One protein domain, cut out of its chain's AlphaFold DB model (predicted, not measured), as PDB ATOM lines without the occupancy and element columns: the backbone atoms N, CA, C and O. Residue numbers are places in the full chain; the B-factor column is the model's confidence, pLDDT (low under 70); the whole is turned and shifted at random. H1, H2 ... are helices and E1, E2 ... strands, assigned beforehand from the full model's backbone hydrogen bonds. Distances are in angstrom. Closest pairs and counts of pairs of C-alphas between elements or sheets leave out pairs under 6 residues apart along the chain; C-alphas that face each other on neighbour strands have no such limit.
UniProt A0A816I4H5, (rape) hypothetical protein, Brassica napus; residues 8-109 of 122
ATOM      1  N   ILE A   8     455.110 224.359 416.198       75.94
ATOM      2  CA  ILE A   8     455.558 222.964 416.100       75.94
ATOM      3  C   ILE A   8     455.089 222.399 414.763       75.94
ATOM      4  O   ILE A   8     453.893 222.380 414.484       75.94
ATOM      5  N   GLY A   9     456.022 221.868 413.975       76.81
ATOM      6  CA  GLY A   9     455.690 221.094 412.783       76.81
ATOM      7  C   GLY A   9     455.169 219.704 413.153       76.81
ATOM      8  O   GLY A   9     455.815 218.970 413.905       76.81
ATOM      9  N   SER A  10     454.019 219.329 412.598       77.06
ATOM     10  CA  SER A  10     453.447 217.986 412.680       77.06
ATOM     11  C   SER A  10     453.298 217.398 411.279       77.06
ATOM     12  O   SER A  10     452.795 218.064 410.375       77.06
ATOM     13  N   LEU A  11     453.733 216.150 411.096       76.38
ATOM     14  CA  LEU A  11     453.592 215.418 409.840       76.38
ATOM     15  C   LEU A  11     452.393 214.474 409.935       76.38
ATOM     16  O   LEU A  11     452.391 213.540 410.740       76.38
ATOM     17  N   ASN A  12     451.388 214.685 409.086       74.56
ATOM     18  CA  ASN A  12     450.310 213.720 408.933       74.56
ATOM     19  C   ASN A  12     450.822 212.529 408.115       74.56
ATOM     20  O   ASN A  12     450.999 212.635 406.908       74.56
ATOM     21  N   LEU A  13     451.030 211.379 408.757       78.19
ATOM     22  CA  LEU A  13     451.561 210.184 408.089       78.19
ATOM     23  C   LEU A  13     450.603 209.569 407.055       78.19
ATOM     24  O   LEU A  13     451.042 208.774 406.234       78.19
ATOM     25  N   HIS A  14     449.306 209.893 407.100       79.50
ATOM     26  CA  HIS A  14     448.331 209.381 406.136       79.50
ATOM     27  C   HIS A  14     448.273 210.226 404.861       79.50
ATOM     28  O   HIS A  14     448.079 209.678 403.780       79.50
ATOM     29  N   THR A  15     448.420 211.548 404.987       84.56
ATOM     30  CA  THR A  15     448.369 212.481 403.847       84.56
ATOM     31  C   THR A  15     449.746 212.967 403.395       84.56
ATOM     32  O   THR A  15     449.834 213.626 402.369       84.56
ATOM     33  N   GLU A  16     450.804 212.652 404.147       85.38
ATOM     34  CA  GLU A  16     452.189 213.120 403.952       85.38
ATOM     35  C   GLU A  16     452.344 214.653 403.965       85.38
ATOM     36  O   GLU A  16     453.345 215.206 403.508       85.38
ATOM     37  N   GLU A  17     451.369 215.360 404.540       85.25
ATOM     38  CA  GLU A  17     451.364 216.818 404.617       85.25
ATOM     39  C   GLU A  17     451.896 217.317 405.959       85.25
ATOM     40  O   GLU A  17     451.539 216.813 407.032       85.25
ATOM     41  N   TRP A  18     452.709 218.368 405.888       80.69
ATOM     42  CA  TRP A  18     453.141 219.134 407.047       80.69
ATOM     43  C   TRP A  18     452.063 220.118 407.480       80.69
ATOM     44  O   TRP A  18     451.382 220.725 406.653       80.69
ATOM     45  N   ARG A  19     451.930 220.291 408.791       80.69
ATOM     46  CA  ARG A  19     451.080 221.310 409.403       80.69
ATOM     47  C   ARG A  19     451.852 222.020 410.494       80.69
ATOM     48  O   ARG A  19     452.510 221.367 411.305       80.69
ATOM     49  N   ASP A  20     451.716 223.334 410.524       83.00
ATOM     50  CA  ASP A  20     452.264 224.162 411.586       83.00
ATOM     51  C   ASP A  20     451.215 224.311 412.681       83.00
ATOM     52  O   ASP A  20     450.093 224.742 412.430       83.00
ATOM     53  N   LEU A  21     451.574 223.922 413.898       80.88
ATOM     54  CA  LEU A  21     450.721 224.035 415.072       80.88
ATOM     55  C   LEU A  21     451.218 225.189 415.930       80.88
ATOM     56  O   LEU A  21     452.405 225.263 416.256       80.88
ATOM     57  N   THR A  22     450.311 226.076 416.322       83.94
ATOM     58  CA  THR A  22     450.616 227.157 417.265       83.94
ATOM     59  C   THR A  22     451.056 226.582 418.612       83.94
ATOM     60  O   THR A  22     450.525 225.567 419.055       83.94
ATOM     61  N   LEU A  23     452.041 227.187 419.283       82.31
ATOM     62  CA  LEU A  23     452.387 226.799 420.655       82.31
ATOM     63  C   LEU A  23     451.356 227.324 421.673       82.31
ATOM     64  O   LEU A  23     450.825 228.424 421.498       82.31
ATOM     65  N   PRO A  24     451.099 226.595 422.778       81.88
ATOM     66  CA  PRO A  24     450.233 227.093 423.836       81.88
ATOM     67  C   PRO A  24     450.792 228.374 424.467       81.88
ATOM     68  O   PRO A  24     451.984 228.497 424.755       81.88
ATOM     69  N   LEU A  25     449.906 229.327 424.758       76.38
ATOM     70  CA  LEU A  25     450.284 230.565 425.437       76.38
ATOM     71  C   LEU A  25     450.954 230.262 426.788       76.38
ATOM     72  O   LEU A  25     450.428 229.527 427.625       76.38
ATOM     73  N   GLY A  26     452.122 230.867 427.017       69.56
ATOM     74  CA  GLY A  26     452.902 230.685 428.244       69.56
ATOM     75  C   GLY A  26     453.988 229.609 428.176       69.56
ATOM     76  O   GLY A  26     454.622 229.352 429.199       69.56
ATOM     77  N   THR A  27     454.238 229.005 427.008       70.75
ATOM     78  CA  THR A  27     455.446 228.191 426.768       70.75
ATOM     79  C   THR A  27     456.610 228.979 426.166       70.75
ATOM     80  O   THR A  27     457.730 228.477 426.145       70.75
ATOM     81  N   LEU A  28     456.376 230.220 425.723       64.94
ATOM     82  CA  LEU A  28     457.409 231.101 425.169       64.94
ATOM     83  C   LEU A  28     458.531 231.337 426.191       64.94
ATOM     84  O   LEU A  28     458.283 231.774 427.316       64.94
ATOM     85  N   GLY A  29     459.770 231.035 425.796       63.22
ATOM     86  CA  GLY A  29     460.952 231.141 426.659       63.22
ATOM     87  C   GLY A  29     461.098 230.030 427.709       63.22
ATOM     88  O   GLY A  29     462.048 230.063 428.493       63.22
ATOM     89  N   ALA A  30     460.200 229.038 427.735       67.06
ATOM     90  CA  ALA A  30     460.322 227.853 428.580       67.06
ATOM     91  C   ALA A  30     461.095 226.733 427.864       67.06
ATOM     92  O   ALA A  30     461.023 226.573 426.646       67.06
ATOM     93  N   SER A  31     461.806 225.901 428.632       70.19
ATOM     94  CA  SER A  31     462.382 224.659 428.102       70.19
ATOM     95  C   SER A  31     461.242 223.682 427.819       70.19
ATOM     96  O   SER A  31     460.606 223.182 428.756       70.19
ATOM     97  N   CYS A  32     460.960 223.475 426.531       75.81
ATOM     98  CA  CYS A  32     459.847 222.671 426.044       75.81
ATOM     99  C   CYS A  32     460.342 221.395 425.359       75.81
ATOM    100  O   CYS A  32     461.383 221.377 424.694       75.81
ATOM    101  N   GLN A  33     459.575 220.319 425.497       77.94
ATOM    102  CA  GLN A  33     459.824 219.067 424.803       77.94
ATOM    103  C   GLN A  33     458.521 218.489 424.269       77.94
ATOM    104  O   GLN A  33     457.552 218.313 425.009       77.94
ATOM    105  N   VAL A  34     458.525 218.188 422.972       81.12
ATOM    106  CA  VAL A  34     457.450 217.439 422.329       81.12
ATOM    107  C   VAL A  34     457.528 215.992 422.797       81.12
ATOM    108  O   VAL A  34     458.601 215.384 422.788       81.12
ATOM    109  N   ALA A  35     456.391 215.450 423.205       75.06
ATOM    110  CA  ALA A  35     456.239 214.067 423.611       75.06
ATOM    111  C   ALA A  35     454.991 213.483 422.951       75.06
ATOM    112  O   ALA A  35     454.015 214.188 422.692       75.06
ATOM    113  N   ASN A  36     455.014 212.178 422.697       75.94
ATOM    114  CA  ASN A  36     453.790 211.465 422.373       75.94
ATOM    115  C   ASN A  36     453.114 211.051 423.684       75.94
ATOM    116  O   ASN A  36     453.733 210.358 424.496       75.94
ATOM    117  N   LEU A  37     451.870 211.478 423.894       75.50
ATOM    118  CA  LEU A  37     451.043 210.996 424.991       75.50
ATOM    119  C   LEU A  37     449.896 210.176 424.413       75.50
ATOM    120  O   LEU A  37     448.880 210.707 423.966       75.50
ATOM    121  N   GLU A  38     450.071 208.858 424.460       77.69
ATOM    122  CA  GLU A  38     449.170 207.896 423.826       77.69
ATOM    123  C   GLU A  38     449.064 208.121 422.307       77.69
ATOM    124  O   GLU A  38     449.997 207.804 421.573       77.69
ATOM    125  N   ASN A  39     447.929 208.658 421.857       77.19
ATOM    126  CA  ASN A  39     447.627 208.987 420.467       77.19
ATOM    127  C   ASN A  39     447.536 210.507 420.252       77.19
ATOM    128  O   ASN A  39     447.060 210.949 419.207       77.19
ATOM    129  N   HIS A  40     447.942 211.304 421.244       78.62
ATOM    130  CA  HIS A  40     447.849 212.756 421.212       78.62
ATOM    131  C   HIS A  40     449.235 213.389 421.253       78.62
ATOM    132  O   HIS A  40     450.146 212.937 421.955       78.62
ATOM    133  N   LEU A  41     449.369 214.494 420.525       83.06
ATOM    134  CA  LEU A  41     450.549 215.332 420.621       83.06
ATOM    135  C   LEU A  41     450.553 216.020 421.988       83.06
ATOM    136  O   LEU A  41     449.591 216.697 422.355       83.06
ATOM    137  N   ALA A  42     451.650 215.866 422.721       85.25
ATOM    138  CA  ALA A  42     451.852 216.527 423.993       85.25
ATOM    139  C   ALA A  42     453.098 217.410 423.974       85.25
ATOM    140  O   ALA A  42     454.084 217.152 423.282       85.25
ATOM    141  N   LEU A  43     453.053 218.458 424.786       86.25
ATOM    142  CA  LEU A  43     454.157 219.373 425.002       86.25
ATOM    143  C   LEU A  43     454.398 219.505 426.501       86.25
ATOM    144  O   LEU A  43     453.557 220.015 427.241       86.25
ATOM    145  N   ALA A  44     455.560 219.056 426.954       83.38
ATOM    146  CA  ALA A  44     455.994 219.239 428.327       83.38
ATOM    147  C   ALA A  44     456.836 220.514 428.421       83.38
ATOM    148  O   ALA A  44     457.884 220.621 427.787       83.38
ATOM    149  N   ALA A  45     456.382 221.476 429.218       82.38
ATOM    150  CA  ALA A  45     457.053 222.750 429.432       82.38
ATOM    151  C   ALA A  45     457.364 222.927 430.917       82.38
ATOM    152  O   ALA A  45     456.481 222.807 431.774       82.38
ATOM    153  N   THR A  46     458.623 223.217 431.234       78.50
ATOM    154  CA  THR A  46     459.039 223.425 432.625       78.50
ATOM    155  C   THR A  46     459.046 224.911 432.982       78.50
ATOM    156  O   THR A  46     459.413 225.750 432.162       78.50
ATOM    157  N   TYR A  47     458.627 225.255 434.200       77.50
ATOM    158  CA  TYR A  47     458.567 226.642 434.666       77.50
ATOM    159  C   TYR A  47     458.776 226.749 436.179       77.50
ATOM    160  O   TYR A  47     458.474 225.825 436.941       77.50
ATOM    161  N   PHE A  48     459.264 227.901 436.632       76.31
ATOM    162  CA  PHE A  48     459.380 228.207 438.056       76.31
ATOM    163  C   PHE A  48     458.161 228.978 438.547       76.31
ATOM    164  O   PHE A  48     457.743 229.964 437.946       76.31
ATOM    165  N   SER A  49     457.616 228.539 439.675       76.25
ATOM    166  CA  SER A  49     456.781 229.369 440.539       76.25
ATOM    167  C   SER A  49     457.610 229.824 441.743       76.25
ATOM    168  O   SER A  49     458.719 229.328 441.954       76.25
ATOM    169  N   ASN A  50     457.075 230.742 442.556       72.94
ATOM    170  CA  ASN A  50     457.792 231.363 443.683       72.94
ATOM    171  C   ASN A  50     458.521 230.367 444.602       72.94
ATOM    172  O   ASN A  50     459.551 230.715 445.171       72.94
ATOM    173  N   HIS A  51     458.010 229.136 444.724       77.75
ATOM    174  CA  HIS A  51     458.544 228.141 445.653       77.75
ATOM    175  C   HIS A  51     458.946 226.815 445.016       77.75
ATOM    176  O   HIS A  51     459.589 226.027 445.699       77.75
ATOM    177  N   HIS A  52     458.595 226.536 443.759       76.69
ATOM    178  CA  HIS A  52     458.816 225.217 443.161       76.69
ATOM    179  C   HIS A  52     459.177 225.307 441.681       76.69
ATOM    180  O   HIS A  52     458.688 226.172 440.954       76.69
ATOM    181  N   TRP A  53     459.991 224.360 441.233       77.75
ATOM    182  CA  TRP A  53     460.092 224.002 439.831       77.75
ATOM    183  C   TRP A  53     458.931 223.075 439.470       77.75
ATOM    184  O   TRP A  53     458.630 222.136 440.206       77.75
ATOM    185  N   ASN A  54     458.256 223.354 438.361       80.06
ATOM    186  CA  ASN A  54     457.060 222.642 437.933       80.06
ATOM    187  C   ASN A  54     457.164 222.275 436.453       80.06
ATOM    188  O   ASN A  54     457.886 222.914 435.686       80.06
ATOM    189  N   VAL A  55     456.370 221.292 436.047       81.56
ATOM    190  CA  VAL A  55     456.134 220.942 434.646       81.56
ATOM    191  C   VAL A  55     454.648 221.059 434.366       81.56
ATOM    192  O   VAL A  55     453.827 220.527 435.113       81.56
ATOM    193  N   LYS A  56     454.302 221.750 433.285       87.00
ATOM    194  CA  LYS A  56     452.985 221.669 432.659       87.00
ATOM    195  C   LYS A  56     453.076 220.733 431.471       87.00
ATOM    196  O   LYS A  56     453.988 220.862 430.658       87.00
ATOM    197  N   ILE A  57     452.125 219.818 431.379       85.69
ATOM    198  CA  ILE A  57     451.946 218.985 430.197       85.69
ATOM    199  C   ILE A  57     450.710 219.500 429.487       85.69
ATOM    200  O   ILE A  57     449.598 219.445 430.022       85.69
ATOM    201  N   TRP A  58     450.941 220.022 428.294       88.00
ATOM    202  CA  TRP A  58     449.906 220.419 427.367       88.00
ATOM    203  C   TRP A  58     449.592 219.252 426.445       88.00
ATOM    204  O   TRP A  58     450.503 218.540 426.027       88.00
ATOM    205  N   CYS A  59     448.321 219.062 426.128       87.56
ATOM    206  CA  CYS A  59     447.855 218.052 425.195       87.56
ATOM    207  C   CYS A  59     447.027 218.720 424.105       87.56
ATOM    208  O   CYS A  59     446.201 219.588 424.394       87.56
ATOM    209  N   MET A  60     447.249 218.313 422.861       85.56
ATOM    210  CA  MET A  60     446.403 218.685 421.741       85.56
ATOM    211  C   MET A  60     445.393 217.560 421.506       85.56
ATOM    212  O   MET A  60     445.726 216.510 420.955       85.56
ATOM    213  N   HIS A  61     444.154 217.776 421.953       76.19
ATOM    214  CA  HIS A  61     443.079 216.783 421.847       76.19
ATOM    215  C   HIS A  61     442.585 216.596 420.409       76.19
ATOM    216  O   HIS A  61     442.282 215.478 420.001       76.19
ATOM    217  N   ALA A  62     442.534 217.679 419.635       71.69
ATOM    218  CA  ALA A  62     442.114 217.664 418.243       71.69
ATOM    219  C   ALA A  62     443.042 218.572 417.423       71.69
ATOM    220  O   ALA A  62     442.970 219.794 417.559       71.69
ATOM    221  N   PRO A  63     443.887 218.013 416.536       65.06
ATOM    222  CA  PRO A  63     444.776 218.813 415.693       65.06
ATOM    223  C   PRO A  63     444.052 219.812 414.783       65.06
ATOM    224  O   PRO A  63     444.661 220.770 414.334       65.06
ATOM    225  N   GLN A  64     442.767 219.585 414.494       63.62
ATOM    226  CA  GLN A  64     441.953 220.469 413.653       63.62
ATOM    227  C   GLN A  64     441.444 221.710 414.396       63.62
ATOM    228  O   GLN A  64     441.107 222.697 413.756       63.62
ATOM    229  N   GLU A  65     441.373 221.658 415.727       64.56
ATOM    230  CA  GLU A  65     440.866 222.759 416.554       64.56
ATOM    231  C   GLU A  65     442.003 223.613 417.136       64.56
ATOM    232  O   GLU A  65     441.731 224.616 417.789       64.56
ATOM    233  N   GLU A  66     443.264 223.197 416.939       69.25
ATOM    234  CA  GLU A  66     444.484 223.827 417.477       69.25
ATOM    235  C   GLU A  66     444.418 224.168 418.981       69.25
ATOM    236  O   GLU A  66     445.163 224.995 419.506       69.25
ATOM    237  N   ALA A  67     443.532 223.495 419.713       79.00
ATOM    238  CA  ALA A  67     443.247 223.801 421.101       79.00
ATOM    239  C   ALA A  67     444.150 222.968 422.015       79.00
ATOM    240  O   ALA A  67     443.923 221.776 422.247       79.00
ATOM    241  N   TRP A  68     445.183 223.609 422.557       86.56
ATOM    242  CA  TRP A  68     445.977 223.045 423.642       86.56
ATOM    243  C   TRP A  68     445.237 223.150 424.971       86.56
ATOM    244  O   TRP A  68     444.759 224.219 425.353       86.56
ATOM    245  N   SER A  69     445.229 222.062 425.733       87.94
ATOM    246  CA  SER A  69     444.745 222.036 427.113       87.94
ATOM    247  C   SER A  69     445.873 221.617 428.055       87.94
ATOM    248  O   SER A  69     446.736 220.814 427.696       87.94
ATOM    249  N   VAL A  70     445.891 222.149 429.279       88.62
ATOM    250  CA  VAL A  70     446.766 221.607 430.329       88.62
ATOM    251  C   VAL A  70     446.081 220.381 430.909       88.62
ATOM    252  O   VAL A  70     445.011 220.500 431.498       88.62
ATOM    253  N   ILE A  71     446.725 219.228 430.794       87.56
ATOM    254  CA  ILE A  71     446.218 217.976 431.371       87.56
ATOM    255  C   ILE A  71     446.881 217.654 432.709       87.56
ATOM    256  O   ILE A  71     446.242 217.107 433.601       87.56
ATOM    257  N   TYR A  72     448.139 218.062 432.885       84.19
ATOM    258  CA  TYR A  72     448.872 217.859 434.126       84.19
ATOM    259  C   TYR A  72     449.676 219.095 434.498       84.19
ATOM    260  O   TYR A  72     450.306 219.741 433.659       84.19
ATOM    261  N   THR A  73     449.686 219.393 435.795       85.75
ATOM    262  CA  THR A  73     450.650 220.301 436.415       85.75
ATOM    263  C   THR A  73     451.336 219.544 437.536       85.75
ATOM    264  O   THR A  73     450.708 219.199 438.534       85.75
ATOM    265  N   ILE A  74     452.625 219.277 437.360       81.56
ATOM    266  CA  ILE A  74     453.404 218.420 438.250       81.56
ATOM    267  C   ILE A  74     454.454 219.278 438.940       81.56
ATOM    268  O   ILE A  74     455.217 219.998 438.293       81.56
ATOM    269  N   ARG A  75     454.479 219.221 440.273       81.69
ATOM    270  CA  ARG A  75     455.501 219.878 441.092       81.69
ATOM    271  C   ARG A  75     456.722 218.967 441.150       81.69
ATOM    272  O   ARG A  75     456.582 217.813 441.533       81.69
ATOM    273  N   LEU A  76     457.890 219.482 440.782       75.69
ATOM    274  CA  LEU A  76     459.141 218.726 440.818       75.69
ATOM    275  C   LEU A  76     459.878 218.950 442.138       75.69
ATOM    276  O   LEU A  76     459.789 218.137 443.053       75.69
ATOM    277  N   PHE A  77     460.581 220.079 442.255       71.31
ATOM    278  CA  PHE A  77     461.500 220.348 443.359       71.31
ATOM    279  C   PHE A  77     461.224 221.714 443.989       71.31
ATOM    280  O   PHE A  77     460.907 222.661 443.262       71.31
ATOM    281  N   PRO A  78     461.385 221.864 445.314       71.44
ATOM    282  CA  PRO A  78     461.410 223.171 445.950       71.44
ATOM    283  C   PRO A  78     462.510 224.053 445.356       71.44
ATOM    284  O   PRO A  78     463.641 223.621 445.141       71.44
ATOM    285  N   SER A  79     462.196 225.326 445.145       65.50
ATOM    286  CA  SER A  79     463.129 226.339 444.640       65.50
ATOM    287  C   SER A  79     464.269 226.661 445.618       65.50
ATOM    288  O   SER A  79     465.206 227.368 445.255       65.50
ATOM    289  N   GLU A  80     464.188 226.158 446.852       59.75
ATOM    290  CA  GLU A  80     465.224 226.250 447.886       59.75
ATOM    291  C   GLU A  80     466.411 225.322 447.582       59.75
ATOM    292  O   GLU A  80     467.541 225.627 447.947       59.75
ATOM    293  N   HIS A  81     466.197 224.264 446.787       54.06
ATOM    294  CA  HIS A  81     467.261 223.438 446.201       54.06
ATOM    295  C   HIS A  81     467.900 224.083 444.961       54.06
ATOM    296  O   HIS A  81     468.433 223.394 444.092       54.06
ATOM    297  N   ARG A  82     467.882 225.419 444.873       53.09
ATOM    298  CA  ARG A  82     468.774 226.174 443.990       53.09
ATOM    299  C   ARG A  82     470.205 225.939 444.479       53.09
ATOM    300  O   ARG A  82     470.730 226.722 445.263       53.09
ATOM    301  N   CYS A  83     470.808 224.819 444.074       46.00
ATOM    302  CA  CYS A  83     472.190 224.480 444.392       46.00
ATOM    303  C   CYS A  83     473.079 225.697 444.122       46.00
ATOM    304  O   CYS A  83     473.117 226.188 442.995       46.00
ATOM    305  N   TYR A  84     473.740 226.173 445.181       42.88
ATOM    306  CA  TYR A  84     474.734 227.246 445.229       42.88
ATOM    307  C   TYR A  84     475.404 227.542 443.873       42.88
ATOM    308  O   TYR A  84     476.426 226.954 443.532       42.88
ATOM    309  N   GLY A  85     474.826 228.463 443.097       45.84
ATOM    310  CA  GLY A  85     475.440 229.006 441.881       45.84
ATOM    311  C   GLY A  85     475.422 228.122 440.626       45.84
ATOM    312  O   GLY A  85     475.978 228.533 439.613       45.84
ATOM    313  N   VAL A  86     474.773 226.954 440.630       44.88
ATOM    314  CA  VAL A  86     474.751 226.042 439.473       44.88
ATOM    315  C   VAL A  86     473.375 226.100 438.802       44.88
ATOM    316  O   VAL A  86     472.524 225.234 438.981       44.88
ATOM    317  N   PHE A  87     473.154 227.145 437.999       53.44
ATOM    318  CA  PHE A  87     472.129 227.140 436.948       53.44
ATOM    319  C   PHE A  87     472.652 226.341 435.737       53.44
ATOM    320  O   PHE A  87     473.386 226.895 434.921       53.44
ATOM    321  N   PRO A  88     472.359 225.028 435.646       51.12
ATOM    322  CA  PRO A  88     471.997 224.431 434.357       51.12
ATOM    323  C   PRO A  88     470.998 223.254 434.444       51.12
ATOM    324  O   PRO A  88     470.724 222.638 433.417       51.12
ATOM    325  N   LEU A  89     470.401 222.940 435.606       51.69
ATOM    326  CA  LEU A  89     469.430 221.826 435.712       51.69
ATOM    327  C   LEU A  89     468.255 221.959 434.717       51.69
ATOM    328  O   LEU A  89     467.791 220.957 434.180       51.69
ATOM    329  N   LEU A  90     467.852 223.200 434.419       50.59
ATOM    330  CA  LEU A  90     466.818 223.584 433.444       50.59
ATOM    331  C   LEU A  90     467.029 223.035 432.025       50.59
ATOM    332  O   LEU A  90     466.067 222.678 431.348       50.59
ATOM    333  N   PHE A  91     468.277 223.013 431.553       50.50
ATOM    334  CA  PHE A  91     468.604 222.503 430.220       50.50
ATOM    335  C   PHE A  91     468.788 220.989 430.229       50.50
ATOM    336  O   PHE A  91     468.747 220.350 429.179       50.50
ATOM    337  N   TRP A  92     469.085 220.430 431.403       53.75
ATOM    338  CA  TRP A  92     469.666 219.102 431.493       53.75
ATOM    339  C   TRP A  92     468.626 218.063 431.833       53.75
ATOM    340  O   TRP A  92     468.698 217.004 431.235       53.75
ATOM    341  N   ALA A  93     467.657 218.365 432.701       57.22
ATOM    342  CA  ALA A  93     466.526 217.487 432.981       57.22
ATOM    343  C   ALA A  93     465.364 217.815 432.035       57.22
ATOM    344  O   ALA A  93     464.507 218.655 432.315       57.22
ATOM    345  N   ARG A  94     465.365 217.144 430.881       65.62
ATOM    346  CA  ARG A  94     464.334 217.300 429.853       65.62
ATOM    347  C   ARG A  94     463.295 216.182 430.011       65.62
ATOM    348  O   ARG A  94     463.695 215.014 430.057       65.62
ATOM    349  N   PRO A  95     461.997 216.495 430.163       63.84
ATOM    350  CA  PRO A  95     460.957 215.476 430.266       63.84
ATOM    351  C   PRO A  95     460.820 214.732 428.932       63.84
ATOM    352  O   PRO A  95     460.327 215.280 427.954       63.84
ATOM    353  N   VAL A  96     461.256 213.474 428.892       67.38
ATOM    354  CA  VAL A  96     461.282 212.641 427.678       67.38
ATOM    355  C   VAL A  96     459.993 211.857 427.486       67.38
ATOM    356  O   VAL A  96     459.614 211.584 426.349       67.38
ATOM    357  N   ALA A  97     459.314 211.495 428.574       68.06
ATOM    358  CA  ALA A  97     458.051 210.775 428.498       68.06
ATOM    359  C   ALA A  97     457.143 211.084 429.691       68.06
ATOM    360  O   ALA A  97     457.605 211.452 430.775       68.06
ATOM    361  N   VAL A  98     455.847 210.892 429.466       67.06
ATOM    362  CA  VAL A  98     454.771 211.044 430.442       67.06
ATOM    363  C   VAL A  98     453.917 209.774 430.398       67.06
ATOM    364  O   VAL A  98     453.555 209.337 429.307       67.06
ATOM    365  N   SER A  99     453.604 209.165 431.545       70.56
ATOM    366  CA  SER A  99     452.675 208.025 431.609       70.56
ATOM    367  C   SER A  99     451.217 208.470 431.745       70.56
ATOM    368  O   SER A  99     450.935 209.619 432.088       70.56
ATOM    369  N   LYS A 100     450.277 207.540 431.529       70.69
ATOM    370  CA  LYS A 100     448.835 207.791 431.688       70.69
ATOM    371  C   LYS A 100     448.475 208.275 433.086       70.69
ATOM    372  O   LYS A 100     447.611 209.124 433.239       70.69
ATOM    373  N   GLU A 101     449.172 207.758 434.087       76.25
ATOM    374  CA  GLU A 101     449.012 208.088 435.502       76.25
ATOM    375  C   GLU A 101     449.715 209.403 435.885       76.25
ATOM    376  O   GLU A 101     449.721 209.779 437.052       76.25
ATOM    377  N   GLY A 102     450.335 210.098 434.924       66.44
ATOM    378  CA  GLY A 102     451.046 211.351 435.162       66.44
ATOM    379  C   GLY A 102     452.488 211.173 435.643       66.44
ATOM    380  O   GLY A 102     453.077 212.125 436.149       66.44
ATOM    381  N   ASN A 103     453.096 209.992 435.481       73.75
ATOM    382  CA  ASN A 103     454.512 209.818 435.819       73.75
ATOM    383  C   ASN A 103     455.405 210.511 434.787       73.75
ATOM    384  O   ASN A 103     455.200 210.346 433.587       73.75
ATOM    385  N   LEU A 104     456.429 211.233 435.246       70.94
ATOM    386  CA  LEU A 104     457.403 211.903 434.384       70.94
ATOM    387  C   LEU A 104     458.719 211.132 434.318       70.94
ATOM    388  O   LEU A 104     459.296 210.773 435.344       70.94
ATOM    389  N   PHE A 105     459.237 210.965 433.106       70.44
ATOM    390  CA  PHE A 105     460.571 210.430 432.858       70.44
ATOM    391  C   PHE A 105     461.468 211.542 432.339       70.44
ATOM    392  O   PHE A 105     461.173 212.158 431.316       70.44
ATOM    393  N   PHE A 106     462.580 211.782 433.025       69.62
ATOM    394  CA  PHE A 106     463.550 212.798 432.638       69.62
ATOM    395  C   PHE A 106     464.797 212.139 432.061       69.62
ATOM    396  O   PHE A 106     465.326 211.190 432.637       69.62
ATOM    397  N   SER A 107     465.296 212.678 430.952       66.06
ATOM    398  CA  SER A 107     466.686 212.471 430.561       66.06
ATOM    399  C   SER A 107     467.492 213.594 431.177       66.06
ATOM    400  O   SER A 107     467.117 214.757 431.029       66.06
ATOM    401  N   MET A 108     468.552 213.228 431.896       58.94
ATOM    402  CA  MET A 108     469.472 214.159 432.527       58.94
ATOM    403  C   MET A 108     470.845 214.044 431.872       58.94
ATOM    404  O   MET A 108     471.561 213.068 432.099       58.94
ATOM    405  N   THR A 109     471.245 215.038 431.082       53.56
ATOM    406  CA  THR A 109     472.630 215.097 430.595       53.56
ATOM    407  C   THR A 109     473.482 215.765 431.657       53.56
ATOM    408  O   THR A 109     473.544 216.983 431.715       53.56
TER     409      THR A 109
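This is residues 8 to 109 of the 122 residues of the protein "(rape) hypothetical protein" of Brassica napus (UniProt A0A816I4H5). A strongly twisted four-stranded sheet, E3 to E6, forms a small sandwich with the two-stranded hairpin E7 and E8, which lies over part of one face with E7 nearer the sheet and the strands crossed. A second hairpin, E1 and E2, stands off as an arm at one end of the long axis, where residues 12 to 17 stick out, and the loop of residues 83 to 88 sticks out at the other end. The printed part has 102 residues, with eight named strands and one four-residue helix in the order E1 E2 E3 E4 E5 E6 H1 E7 E8, and its class is mostly strand. The larger sheet runs E3, E4, E5, E6, and its neighbours, like those of both hairpins, are antiparallel. The whole is only just compact, close to loose, with a radius of gyration of the C-alphas of 14.8 A and spans of 51 by 24 by 23 A.

E1, residues 8 to 12, begins with C-alpha 8 at (455.558, 222.964, 416.100), and E2 is residues 17 to 22. E3 is residues 32 to 37. E4, residues 40 to 48, and E5, residues 52 to 60, are each 25.6 A long. E6, residues 68 to 78, is 27.1 A long and bends by 58 degrees at residue 71. H1 is residues 89 to 92, E7 is residues 93 to 98, and E8, residues 104 to 108, ends with C-alpha 108 at (469.472, 214.159, 432.527).

E3 to E6 form a meander, each strand the antiparallel neighbour of the one before, with E3 and E6 as edge strands. N 35 and O 42 join E3 to E4 within hydrogen-bond range at 2.9 A, N 45 and O 56 join E4 to E5 at 2.9 A, and N 55 and O 74 join E5 to E6 at 2.8 A. The sheet E7 E8, a hairpin with N 96 and O 105 at 2.8 A, is face to face with this sheet, their strands at 44 degrees. The closest C-alphas of E3 and E7 are those of Ala 35 and Ala 97, 6.2 A apart. H1 only grazes the larger sheet, with its residues 90 to 91; it is too short for an O i to N i+4 pair, and its one O i to N i+3 pair is within range. In the hairpin E1 and E2, N 10 and O 19 are 2.8 A apart; both strands are apart from the other named elements.

The farthest C-alphas, of Thr 15 and Tyr 84, are 51.2 A apart. Without residues 12 to 17 and 83 to 88, which stand free, the body spans 42 by 24 by 23 A. The printed part has no cut and no long link. Mean pLDDT of the printed part is 72.8, and 33 residues are under 70, among them residues 79 to 98.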